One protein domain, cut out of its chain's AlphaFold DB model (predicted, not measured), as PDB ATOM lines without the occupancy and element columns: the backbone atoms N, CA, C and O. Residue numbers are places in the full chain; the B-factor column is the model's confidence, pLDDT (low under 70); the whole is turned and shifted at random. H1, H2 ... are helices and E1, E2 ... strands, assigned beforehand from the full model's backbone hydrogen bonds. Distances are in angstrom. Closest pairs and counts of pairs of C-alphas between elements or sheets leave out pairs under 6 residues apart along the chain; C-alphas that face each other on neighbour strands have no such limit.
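Overview. This is residues 158 to 242 of the 446 residues of the protein "DUF3363 domain-containing protein" of Acidithiobacillus ferrooxidans (UniProt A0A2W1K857). One long helix, H3, runs slantwise over one face of a small three-stranded sheet, with its first turns reaching out past the sheet, and a shorter helix, H2, crosses the middle of H3. H1 runs the same way as H3 at its side, H4 is a short end piece after the sheet, and in the long loop from E1 back to the start of H3 residues 199 to 204 stick out. The printed part has 85 residues, with four named helices and three named strands in the order H1, H2, E1, H3, E2, E3, H4. The sheet has the order E1, E3, E2, all antiparallel, and the class is mixed, helices and strands. The whole is compact, with a radius of gyration of the C-alphas of 12.6 A and spans of 38 by 25 by 20 A.

Along the chain. H1, residues 158 to 164, begins at C-alpha 158 (-16.878, -39.702, 11.245) and is 10.2 A long. H2, residues 172 to 179, is 11.0 A long. E1, residues 189 to 193, measures 13.3 A. H3, residues 206 to 221, is the longest helix at 23.0 A and begins at C-alpha 206 (-18.797, -48.292, 2.728). E2, residues 225 to 229, and E3, residues 232 to 236, measure 12.0 A and 13.4 A. H4, residues 239 to 242, ends at C-alpha 242 (-42.393, -39.971, 14.998).

Arrangement. E3 is the inner strand, antiparallel to E1 at 155 degrees, with N 235 and O 190 2.7 A apart. E2 and E3 form a hairpin at 152 degrees, with N 226 and O 234 2.8 A apart. H3 is on the sheet, over E1, E3 and E2, at a height of 10.5 A, making two layers, a helix on one face of a sheet. E1, H3 and E2 form a split strand-helix-strand unit, two strands running the same way with E3 between them, and its crossover is right-handed. H2 only grazes the sheet, with residues 177 to 179. H2 touches residues 211 to 215 of H3, about perpendicular at 90 degrees; the closest C-alphas, of Ile 173 and Arg 212, are 6.1 A apart. H1 only just touches H3, with 3 pairs of C-alphas within 8 A, the closest those of Glu 162 and Leu 211 at 6.9 A. H4 and H2 are close but not clearly touching, at 7.8 A between the C-alphas of Asp 240 and Asp 174. In H2 and H3 every O i to N i+4 pair is within hydrogen-bond range, in H1 2 of 3, and H4 is too short for such a pair.

Size, cuts and confidence. The C-alphas farthest apart, of Pro 187 and Lys 202, are 37.7 A apart. The printed part has no cut. The link from E1 to H3 is long, with 12 residues. The mean pLDDT of the printed part is 89.9, and residues 197 to 204 are under 70.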
ATOM      1  N   GLN A 158     -16.375 -38.356  11.011       83.88
ATOM      2  CA  GLN A 158     -16.878 -39.702  11.245       83.88
ATOM      3  C   GLN A 158     -17.430 -39.865  12.663       83.88
ATOM      4  O   GLN A 158     -18.538 -40.371  12.828       83.88
ATOM      5  N   LYS A 159     -16.715 -39.376  13.682       85.75
ATOM      6  CA  LYS A 159     -17.194 -39.382  15.074       85.75
ATOM      7  C   LYS A 159     -18.490 -38.591  15.246       85.75
ATOM      8  O   LYS A 159     -19.355 -39.021  16.002       85.75
ATOM      9  N   SER A 160     -18.634 -37.451  14.567       85.00
ATOM     10  CA  SER A 160     -19.865 -36.651  14.615       85.00
ATOM     11  C   SER A 160     -21.049 -37.431  14.030       85.00
ATOM     12  O   SER A 160     -22.074 -37.576  14.696       85.00
ATOM     13  N   LYS A 161     -20.866 -38.071  12.865       87.56
ATOM     14  CA  LYS A 161     -21.887 -38.950  12.269       87.56
ATOM     15  C   LYS A 161     -22.206 -40.168  13.138       87.56
ATOM     16  O   LYS A 161     -23.360 -40.567  13.230       87.56
ATOM     17  N   GLU A 162     -21.219 -40.760  13.803       90.44
ATOM     18  CA  GLU A 162     -21.455 -41.916  14.677       90.44
ATOM     19  C   GLU A 162     -22.334 -41.575  15.886       90.44
ATOM     20  O   GLU A 162     -23.154 -42.402  16.285       90.44
ATOM     21  N   LYS A 163     -22.253 -40.344  16.415       89.44
ATOM     22  CA  LYS A 163     -23.158 -39.864  17.476       89.44
ATOM     23  C   LYS A 163     -24.620 -39.783  17.021       89.44
ATOM     24  O   LYS A 163     -25.518 -39.856  17.858       89.44
ATOM     25  N   GLU A 164     -24.881 -39.643  15.720       93.12
ATOM     26  CA  GLU A 164     -26.244 -39.586  15.177       93.12
ATOM     27  C   GLU A 164     -26.955 -40.950  15.191       93.12
ATOM     28  O   GLU A 164     -28.184 -40.984  15.164       93.12
ATOM     29  N   ILE A 165     -26.218 -42.068  15.276       95.31
ATOM     30  CA  ILE A 165     -26.788 -43.427  15.213       95.31
ATOM     31  C   ILE A 165     -27.814 -43.656  16.325       95.31
ATOM     32  O   ILE A 165     -28.920 -44.118  16.049       95.31
ATOM     33  N   ASP A 166     -27.473 -43.298  17.563       94.12
ATOM     34  CA  ASP A 166     -28.303 -43.549  18.750       94.12
ATOM     35  C   ASP A 166     -29.250 -42.379  19.084       94.12
ATOM     36  O   ASP A 166     -30.008 -42.418  20.058       94.12
ATOM     37  N   ALA A 167     -29.224 -41.309  18.282       92.50
ATOM     38  CA  ALA A 167     -29.970 -40.092  18.562       92.50
ATOM     39  C   ALA A 167     -31.487 -40.308  18.406       92.50
ATOM     40  O   ALA A 167     -31.970 -40.732  17.360       92.50
ATOM     41  N   ARG A 168     -32.283 -39.947  19.417       93.06
ATOM     42  CA  ARG A 168     -33.759 -40.069  19.382       93.06
ATOM     43  C   ARG A 168     -34.446 -38.872  18.711       93.06
ATOM     44  O   ARG A 168     -35.441 -38.347  19.201       93.06
ATOM     45  N   GLN A 169     -33.869 -38.416  17.610       93.19
ATOM     46  CA  GLN A 169     -34.347 -37.307  16.789       93.19
ATOM     47  C   GLN A 169     -34.018 -37.592  15.327       93.19
ATOM     48  O   GLN A 169     -33.166 -38.433  15.061       93.19
ATOM     49  N   PHE A 170     -34.647 -36.866  14.405       95.19
ATOM     50  CA  PHE A 170     -34.311 -36.945  12.986       95.19
ATOM     51  C   PHE A 170     -32.903 -36.372  12.726       95.19
ATOM     52  O   PHE A 170     -32.611 -35.247  13.152       95.19
ATOM     53  N   THR A 171     -32.042 -37.120  12.038       94.56
ATOM     54  CA  THR A 171     -30.617 -36.808  11.826       94.56
ATOM     55  C   THR A 171     -30.236 -36.670  10.346       94.56
ATOM     56  O   THR A 171     -31.089 -36.685   9.455       94.56
ATOM     57  N   GLY A 172     -28.944 -36.470  10.060       92.31
ATOM     58  CA  GLY A 172     -28.426 -36.481   8.695       92.31
ATOM     59  C   GLY A 172     -28.485 -37.872   8.066       92.31
ATOM     60  O   GLY A 172     -28.827 -37.979   6.891       92.31
ATOM     61  N   ILE A 173     -28.232 -38.924   8.854       94.94
ATOM     62  CA  ILE A 173     -28.348 -40.321   8.396       94.94
ATOM     63  C   ILE A 173     -29.792 -40.634   7.980       94.94
ATOM     64  O   ILE A 173     -30.010 -41.259   6.948       94.94
ATOM     65  N   ASP A 174     -30.777 -40.139   8.734       96.44
ATOM     66  CA  ASP A 174     -32.198 -40.333   8.419       96.44
ATOM     67  C   ASP A 174     -32.584 -39.702   7.071       96.44
ATOM     68  O   ASP A 174     -33.421 -40.242   6.352       96.44
ATOM     69  N   ARG A 175     -31.944 -38.590   6.685       95.31
ATOM     70  CA  ARG A 175     -32.144 -37.981   5.361       95.31
ATOM     71  C   ARG A 175     -31.615 -38.874   4.234       95.31
ATOM     72  O   ARG A 175     -32.329 -39.076   3.265       95.31
ATOM     73  N   ASP A 176     -30.423 -39.446   4.393       93.56
ATOM     74  CA  ASP A 176     -29.846 -40.391   3.416       93.56
ATOM     75  C   ASP A 176     -30.690 -41.676   3.310       93.56
ATOM     76  O   ASP A 176     -30.930 -42.180   2.218       93.56
ATOM     77  N   ILE A 177     -31.232 -42.168   4.432       95.44
ATOM     78  CA  ILE A 177     -32.215 -43.264   4.435       95.44
ATOM     79  C   ILE A 177     -33.468 -42.859   3.650       95.44
ATOM     80  O   ILE A 177     -33.954 -43.640   2.836       95.44
ATOM     81  N   GLN A 178     -33.994 -41.651   3.874       95.19
ATOM     82  CA  GLN A 178     -35.190 -41.148   3.196       95.19
ATOM     83  C   GLN A 178     -35.014 -41.054   1.679       95.19
ATOM     84  O   GLN A 178     -35.906 -41.465   0.940       95.19
ATOM     85  N   ASP A 179     -33.856 -40.582   1.224       94.12
ATOM     86  CA  ASP A 179     -33.536 -40.444  -0.200       94.12
ATOM     87  C   ASP A 179     -33.422 -41.807  -0.918       94.12
ATOM     88  O   ASP A 179     -33.484 -41.869  -2.146       94.12
ATOM     89  N   ARG A 180     -33.299 -42.909  -0.163       92.75
ATOM     90  CA  ARG A 180     -33.167 -44.292  -0.663       92.75
ATOM     91  C   ARG A 180     -34.439 -45.132  -0.518       92.75
ATOM     92  O   ARG A 180     -34.424 -46.320  -0.838       92.75
ATOM     93  N   GLN A 181     -35.524 -44.550  -0.014       93.75
ATOM     94  CA  GLN A 181     -36.784 -45.265   0.180       93.75
ATOM     95  C   GLN A 181     -37.442 -45.633  -1.145       93.75
ATOM     96  O   GLN A 181     -37.520 -44.829  -2.072       93.75
ATOM     97  N   VAL A 182     -37.998 -46.839  -1.191       93.25
ATOM     98  CA  VAL A 182     -38.845 -47.313  -2.284       93.25
ATOM     99  C   VAL A 182     -40.214 -47.722  -1.751       93.25
ATOM    100  O   VAL A 182     -40.351 -48.180  -0.614       93.25
ATOM    101  N   THR A 183     -41.250 -47.555  -2.569       91.75
ATOM    102  CA  THR A 183     -42.568 -48.132  -2.281       91.75
ATOM    103  C   THR A 183     -42.477 -49.651  -2.389       91.75
ATOM    104  O   THR A 183     -41.842 -50.167  -3.309       91.75
ATOM    105  N   GLY A 184     -43.101 -50.367  -1.460       85.94
ATOM    106  CA  GLY A 184     -43.149 -51.825  -1.484       85.94
ATOM    107  C   GLY A 184     -44.576 -52.363  -1.407       85.94
ATOM    108  O   GLY A 184     -45.512 -51.662  -1.794       85.94
ATOM    109  N   PRO A 185     -44.753 -53.623  -0.978       87.06
ATOM    110  CA  PRO A 185     -46.041 -54.311  -1.038       87.06
ATOM    111  C   PRO A 185     -47.085 -53.762  -0.057       87.06
ATOM    112  O   PRO A 185     -48.278 -53.826  -0.357       87.06
ATOM    113  N   GLU A 186     -46.665 -53.231   1.093       90.31
ATOM    114  CA  GLU A 186     -47.566 -52.609   2.067       90.31
ATOM    115  C   GLU A 186     -47.766 -51.115   1.732       90.31
ATOM    116  O   GLU A 186     -46.783 -50.382   1.600       90.31
ATOM    117  N   PRO A 187     -49.015 -50.634   1.584       87.31
ATOM    118  CA  PRO A 187     -49.301 -49.256   1.165       87.31
ATOM    119  C   PRO A 187     -48.974 -48.200   2.234       87.31
ATOM    120  O   PRO A 187     -48.864 -47.015   1.919       87.31
ATOM    121  N   ASP A 188     -48.838 -48.615   3.490       91.56
ATOM    122  CA  ASP A 188     -48.523 -47.804   4.665       91.56
ATOM    123  C   ASP A 188     -47.061 -47.948   5.116       91.56
ATOM    124  O   ASP A 188     -46.700 -47.487   6.201       91.56
ATOM    125  N   LYS A 189     -46.196 -48.541   4.284       93.62
ATOM    126  CA  LYS A 189     -44.761 -48.642   4.560       93.62
ATOM    127  C   LYS A 189     -43.909 -48.250   3.362       93.62
ATOM    128  O   LYS A 189     -44.298 -48.370   2.199       93.62
ATOM    129  N   THR A 190     -42.702 -47.791   3.659       95.81
ATOM    130  CA  THR A 190     -41.624 -47.663   2.673       95.81
ATOM    131  C   THR A 190     -40.515 -48.638   3.012       95.81
ATOM    132  O   THR A 190     -40.400 -49.093   4.143       95.81
ATOM    133  N   TYR A 191     -39.706 -49.008   2.028       96.62
ATOM    134  CA  TYR A 191     -38.667 -50.012   2.208       96.62
ATOM    135  C   TYR A 191     -37.318 -49.424   1.838       96.62
ATOM    136  O   TYR A 191     -37.202 -48.642   0.895       96.62
ATOM    137  N   VAL A 192     -36.291 -49.816   2.581       96.25
ATOM    138  CA  VAL A 192     -34.897 -49.483   2.282       96.25
ATOM    139  C   VAL A 192     -34.113 -50.777   2.266       96.25
ATOM    140  O   VAL A 192     -34.215 -51.580   3.195       96.25
ATOM    141  N   THR A 193     -33.343 -50.983   1.200       94.00
ATOM    142  CA  THR A 193     -32.406 -52.101   1.090       94.00
ATOM    143  C   THR A 193     -30.993 -51.557   0.975       94.00
ATOM    144  O   THR A 193     -30.716 -50.714   0.127       94.00
ATOM    145  N   GLU A 194     -30.103 -52.039   1.835       91.19
ATOM    146  CA  GLU A 194     -28.676 -51.738   1.774       91.19
ATOM    147  C   GLU A 194     -27.955 -52.867   1.033       91.19
ATOM    148  O   GLU A 194     -27.849 -53.990   1.528       91.19
ATOM    149  N   ASP A 195     -27.462 -52.584  -0.171       80.69
ATOM    150  CA  ASP A 195     -26.781 -53.589  -0.987       80.69
ATOM    151  C   ASP A 195     -25.517 -54.117  -0.306       80.69
ATOM    152  O   ASP A 195     -24.805 -53.391   0.384       80.69
ATOM    153  N   ARG A 196     -25.176 -55.388  -0.533       70.25
ATOM    154  CA  ARG A 196     -23.874 -55.903  -0.095       70.25
ATOM    155  C   ARG A 196     -22.770 -55.233  -0.908       70.25
ATOM    156  O   ARG A 196     -22.512 -55.632  -2.041       70.25
ATOM    157  N   LEU A 197     -22.094 -54.253  -0.316       67.56
ATOM    158  CA  LEU A 197     -20.866 -53.714  -0.884       67.56
ATOM    159  C   LEU A 197     -19.772 -54.787  -0.855       67.56
ATOM    160  O   LEU A 197     -19.665 -55.572   0.095       67.56
ATOM    161  N   THR A 198     -18.949 -54.835  -1.902       63.34
ATOM    162  CA  THR A 198     -17.730 -55.646  -1.884       63.34
ATOM    163  C   THR A 198     -16.841 -55.180  -0.722       63.34
ATOM    164  O   THR A 198     -16.831 -53.984  -0.417       63.34
ATOM    165  N   PRO A 199     -16.095 -56.075  -0.040       57.81
ATOM    166  CA  PRO A 199     -15.209 -55.695   1.057       57.81
ATOM    167  C   PRO A 199     -13.946 -55.000   0.518       57.81
ATOM    168  O   PRO A 199     -12.831 -55.490   0.659       57.81
ATOM    169  N   ASP A 200     -14.124 -53.855  -0.135       66.75
ATOM    170  CA  ASP A 200     -13.062 -52.904  -0.416       66.75
ATOM    171  C   ASP A 200     -13.222 -51.730   0.550       66.75
ATOM    172  O   ASP A 200     -14.149 -50.925   0.442       66.75
ATOM    173  N   ALA A 201     -12.302 -51.627   1.511       59.09
ATOM    174  CA  ALA A 201     -12.272 -50.537   2.483       59.09
ATOM    175  C   ALA A 201     -12.111 -49.149   1.829       59.09
ATOM    176  O   ALA A 201     -12.327 -48.140   2.498       59.09
ATOM    177  N   LYS A 202     -11.742 -49.087   0.539       64.75
ATOM    178  CA  LYS A 202     -11.654 -47.852  -0.250       64.75
ATOM    179  C   LYS A 202     -12.952 -47.495  -0.978       64.75
ATOM    180  O   LYS A 202     -12.996 -46.442  -1.611       64.75
ATOM    181  N   HIS A 203     -14.000 -48.322  -0.905       66.81
ATOM    182  CA  HIS A 203     -15.277 -47.978  -1.521       66.81
ATOM    183  C   HIS A 203     -15.885 -46.754  -0.808       66.81
ATOM    184  O   HIS A 203     -16.142 -46.817   0.399       66.81
ATOM    185  N   PRO A 204     -16.163 -45.649  -1.525       67.25
ATOM    186  CA  PRO A 204     -16.537 -44.378  -0.903       67.25
ATOM    187  C   PRO A 204     -17.843 -44.451  -0.091       67.25
ATOM    188  O   PRO A 204     -17.989 -43.718   0.884       67.25
ATOM    189  N   ASP A 205     -18.768 -45.360  -0.432       79.62
ATOM    190  CA  ASP A 205     -20.044 -45.528   0.295       79.62
ATOM    191  C   ASP A 205     -19.978 -46.528   1.469       79.62
ATOM    192  O   ASP A 205     -20.948 -46.651   2.210       79.62
ATOM    193  N   PHE A 206     -18.857 -47.233   1.700       82.06
ATOM    194  CA  PHE A 206     -18.797 -48.292   2.728       82.06
ATOM    195  C   PHE A 206     -19.086 -47.762   4.137       82.06
ATOM    196  O   PHE A 206     -19.859 -48.335   4.907       82.06
ATOM    197  N   VAL A 207     -18.488 -46.619   4.473       82.94
ATOM    198  CA  VAL A 207     -18.662 -45.986   5.781       82.94
ATOM    199  C   VAL A 207     -20.082 -45.439   5.947       82.94
ATOM    200  O   VAL A 207     -20.687 -45.628   7.003       82.94
ATOM    201  N   ALA A 208     -20.631 -44.800   4.912       86.31
ATOM    202  CA  ALA A 208     -21.984 -44.249   4.938       86.31
ATOM    203  C   ALA A 208     -23.045 -45.356   5.042       86.31
ATOM    204  O   ALA A 208     -23.924 -45.275   5.899       86.31
ATOM    205  N   GLN A 209     -22.896 -46.443   4.282       90.06
ATOM    206  CA  GLN A 209     -23.739 -47.630   4.409       90.06
ATOM    207  C   GLN A 209     -23.696 -48.214   5.823       90.06
ATOM    208  O   GLN A 209     -24.743 -48.483   6.409       90.06
ATOM    209  N   ARG A 210     -22.504 -48.378   6.411       89.75
ATOM    210  CA  ARG A 210     -22.380 -48.883   7.788       89.75
ATOM    211  C   ARG A 210     -23.152 -48.011   8.781       89.75
ATOM    212  O   ARG A 210     -23.776 -48.541   9.697       89.75
ATOM    213  N   LEU A 211     -23.109 -46.688   8.613       92.44
ATOM    214  CA  LEU A 211     -23.872 -45.752   9.442       92.44
ATOM    215  C   LEU A 211     -25.384 -45.915   9.239       92.44
ATOM    216  O   LEU A 211     -26.106 -45.979  10.232       92.44
ATOM    217  N   ARG A 212     -25.855 -46.047   7.990       94.88
ATOM    218  CA  ARG A 212     -27.274 -46.290   7.679       94.88
ATOM    219  C   ARG A 212     -27.780 -47.604   8.264       94.88
ATOM    220  O   ARG A 212     -28.809 -47.590   8.923       94.88
ATOM    221  N   ILE A 213     -27.041 -48.705   8.119       94.62
ATOM    222  CA  ILE A 213     -27.416 -50.013   8.687       94.62
ATOM    223  C   ILE A 213     -27.574 -49.913  10.205       94.62
ATOM    224  O   ILE A 213     -28.620 -50.266  10.743       94.62
ATOM    225  N   ARG A 214     -26.566 -49.369  10.901       95.69
ATOM    226  CA  ARG A 214     -26.639 -49.203  12.361       95.69
ATOM    227  C   ARG A 214     -27.776 -48.271  12.771       95.69
ATOM    228  O   ARG A 214     -28.399 -48.483  13.805       95.69
ATOM    229  N   ARG A 215     -28.059 -47.244  11.966       97.00
ATOM    230  CA  ARG A 215     -29.196 -46.355  12.199       97.00
ATOM    231  C   ARG A 215     -30.530 -47.076  12.007       97.00
ATOM    232  O   ARG A 215     -31.384 -46.925  12.869       97.00
ATOM    233  N   LEU A 216     -30.697 -47.889  10.964       97.44
ATOM    234  CA  LEU A 216     -31.894 -48.708  10.722       97.44
ATOM    235  C   LEU A 216     -32.146 -49.701  11.869       97.44
ATOM    236  O   LEU A 216     -33.273 -49.811  12.339       97.44
ATOM    237  N   GLU A 217     -31.097 -50.329  12.410       96.62
ATOM    238  CA  GLU A 217     -31.188 -51.153  13.629       96.62
ATOM    239  C   GLU A 217     -31.642 -50.341  14.859       96.62
ATOM    240  O   GLU A 217     -32.348 -50.848  15.732       96.62
ATOM    241  N   THR A 218     -31.246 -49.069  14.963       97.38
ATOM    242  CA  THR A 218     -31.753 -48.176  16.014       97.38
ATOM    243  C   THR A 218     -33.211 -47.788  15.775       97.38
ATOM    244  O   THR A 218     -33.985 -47.769  16.730       97.38
ATOM    245  N   LEU A 219     -33.611 -47.507  14.531       97.50
ATOM    246  CA  LEU A 219     -35.007 -47.223  14.179       97.50
ATOM    247  C   LEU A 219     -35.920 -48.417  14.497       97.50
ATOM    248  O   LEU A 219     -37.025 -48.218  15.001       97.50
ATOM    249  N   GLU A 220     -35.422 -49.642  14.318       97.00
ATOM    250  CA  GLU A 220     -36.102 -50.877  14.726       97.00
ATOM    251  C   GLU A 220     -36.327 -50.919  16.244       97.00
ATOM    252  O   GLU A 220     -37.448 -51.107  16.714       97.00
ATOM    253  N   LYS A 221     -35.295 -50.620  17.043       96.44
ATOM    254  CA  LYS A 221     -35.419 -50.526  18.513       96.44
ATOM    255  C   LYS A 221     -36.345 -49.399  18.975       96.44
ATOM    256  O   LYS A 221     -36.899 -49.480  20.070       96.44
ATOM    257  N   LEU A 222     -36.471 -48.330  18.188       95.25
ATOM    258  CA  LEU A 222     -37.408 -47.234  18.444       95.25
ATOM    259  C   LEU A 222     -38.846 -47.578  18.029       95.25
ATOM    260  O   LEU A 222     -39.749 -46.814  18.361       95.25
ATOM    261  N   GLY A 223     -39.055 -48.715  17.356       95.75
ATOM    262  CA  GLY A 223     -40.367 -49.189  16.928       95.75
ATOM    263  C   GLY A 223     -40.957 -48.381  15.777       95.75
ATOM    264  O   GLY A 223     -42.169 -48.226  15.733       95.75
ATOM    265  N   VAL A 224     -40.109 -47.819  14.905       96.56
ATOM    266  CA  VAL A 224     -40.532 -47.093  13.685       96.56
ATOM    267  C   VAL A 224     -40.035 -47.765  12.398       96.56
ATOM    268  O   VAL A 224     -40.138 -47.202  11.305       96.56
ATOM    269  N   ALA A 225     -39.425 -48.940  12.542       97.38
ATOM    270  CA  ALA A 225     -38.908 -49.767  11.467       97.38
ATOM    271  C   ALA A 225     -38.981 -51.249  11.858       97.38
ATOM    272  O   ALA A 225     -38.908 -51.593  13.036       97.38
ATOM    273  N   GLU A 226     -39.039 -52.126  10.866       97.00
ATOM    274  CA  GLU A 226     -39.028 -53.578  11.022       97.00
ATOM    275  C   GLU A 226     -38.031 -54.194  10.040       97.00
ATOM    276  O   GLU A 226     -38.004 -53.848   8.855       97.00
ATOM    277  N   LYS A 227     -37.202 -55.130  10.508       96.75
ATOM    278  CA  LYS A 227     -36.280 -55.856   9.635       96.75
ATOM    279  C   LYS A 227     -37.008 -56.997   8.922       96.75
ATOM    280  O   LYS A 227     -37.272 -58.039   9.510       96.75
ATOM    281  N   VAL A 228     -37.277 -56.814   7.630       96.00
ATOM    282  CA  VAL A 228     -38.043 -57.762   6.793       96.00
ATOM    283  C   VAL A 228     -37.161 -58.627   5.883       96.00
ATOM    284  O   VAL A 228     -37.642 -59.545   5.223       96.00
ATOM    285  N   GLY A 229     -35.853 -58.362   5.842       92.25
ATOM    286  CA  GLY A 229     -34.882 -59.139   5.073       92.25
ATOM    287  C   GLY A 229     -33.460 -58.995   5.610       92.25
ATOM    288  O   GLY A 229     -33.203 -58.261   6.562       92.25
ATOM    289  N   ALA A 230     -32.500 -59.691   4.990       88.00
ATOM    290  CA  ALA A 230     -31.107 -59.700   5.457       88.00
ATOM    291  C   ALA A 230     -30.502 -58.285   5.560       88.00
ATOM    292  O   ALA A 230     -29.803 -57.991   6.532       88.00
ATOM    293  N   MET A 231     -30.814 -57.428   4.585       91.69
ATOM    294  CA  MET A 231     -30.388 -56.028   4.503       91.69
ATOM    295  C   MET A 231     -31.555 -55.109   4.118       91.69
ATOM    296  O   MET A 231     -31.342 -54.066   3.505       91.69
ATOM    297  N   THR A 232     -32.784 -55.517   4.434       95.25
ATOM    298  CA  THR A 232     -33.997 -54.793   4.046       95.25
ATOM    299  C   THR A 232     -34.832 -54.492   5.276       95.25
ATOM    300  O   THR A 232     -35.124 -55.390   6.071       95.25
ATOM    301  N   TRP A 233     -35.238 -53.233   5.397       97.69
ATOM    302  CA  TRP A 233     -36.109 -52.742   6.456       97.69
ATOM    303  C   TRP A 233     -37.366 -52.136   5.849       97.69
ATOM    304  O   TRP A 233     -37.290 -51.425   4.846       97.69
ATOM    305  N   ALA A 234     -38.504 -52.420   6.473       97.81
ATOM    306  CA  ALA A 234     -39.748 -51.708   6.258       97.81
ATOM    307  C   ALA A 234     -39.834 -50.574   7.290       97.81
ATOM    308  O   ALA A 234     -39.559 -50.786   8.467       97.81
ATOM    309  N   LEU A 235     -40.167 -49.368   6.852       97.69
ATOM    310  CA  LEU A 235     -40.305 -48.167   7.668       97.69
ATOM    311  C   LEU A 235     -41.781 -47.794   7.734       97.69
ATOM    312  O   LEU A 235     -42.453 -47.750   6.700       97.69
ATOM    313  N   ASP A 236     -42.268 -47.489   8.933       96.06
ATOM    314  CA  ASP A 236     -43.667 -47.121   9.131       96.06
ATOM    315  C   ASP A 236     -43.992 -45.783   8.458       96.06
ATOM    316  O   ASP A 236     -43.172 -44.854   8.419       96.06
ATOM    317  N   GLN A 237     -45.227 -45.626   7.979       94.19
ATOM    318  CA  GLN A 237     -45.699 -44.334   7.496       94.19
ATOM    319  C   GLN A 237     -45.536 -43.252   8.577       94.19
ATOM    320  O   GLN A 237     -46.117 -43.309   9.659       94.19
ATOM    321  N   GLY A 238     -44.762 -42.212   8.260       93.00
ATOM    322  CA  GLY A 238     -44.508 -41.104   9.179       93.00
ATOM    323  C   GLY A 238     -43.461 -41.393  10.260       93.00
ATOM    324  O   GLY A 238     -43.426 -40.670  11.258       93.00
ATOM    325  N   TRP A 239     -42.589 -42.394  10.077       95.25
ATOM    326  CA  TRP A 239     -41.433 -42.648  10.951       95.25
ATOM    327  C   TRP A 239     -40.592 -41.377  11.211       95.25
ATOM    328  O   TRP A 239     -40.159 -41.120  12.337       95.25
ATOM    329  N   ASP A 240     -40.428 -40.510  10.206       94.69
ATOM    330  CA  ASP A 240     -39.708 -39.238  10.319       94.69
ATOM    331  C   ASP A 240     -40.420 -38.259  11.271       94.69
ATOM    332  O   ASP A 240     -39.787 -37.557  12.069       94.69
ATOM    333  N   LYS A 241     -41.756 -38.222  11.210       94.94
ATOM    334  CA  LYS A 241     -42.606 -37.446  12.110       94.94
ATOM    335  C   LYS A 241     -42.538 -38.012  13.526       94.94
ATOM    336  O   LYS A 241     -42.385 -37.224  14.455       94.94
ATOM    337  N   ALA A 242     -42.559 -39.333  13.694       94.44
ATOM    338  CA  ALA A 242     -42.393 -39.971  14.998       94.44
ATOM    339  C   ALA A 242     -41.058 -39.580  15.663       94.44
ATOM    340  O   ALA A 242     -41.038 -39.219  16.839       94.44
TER     341      ALA A 242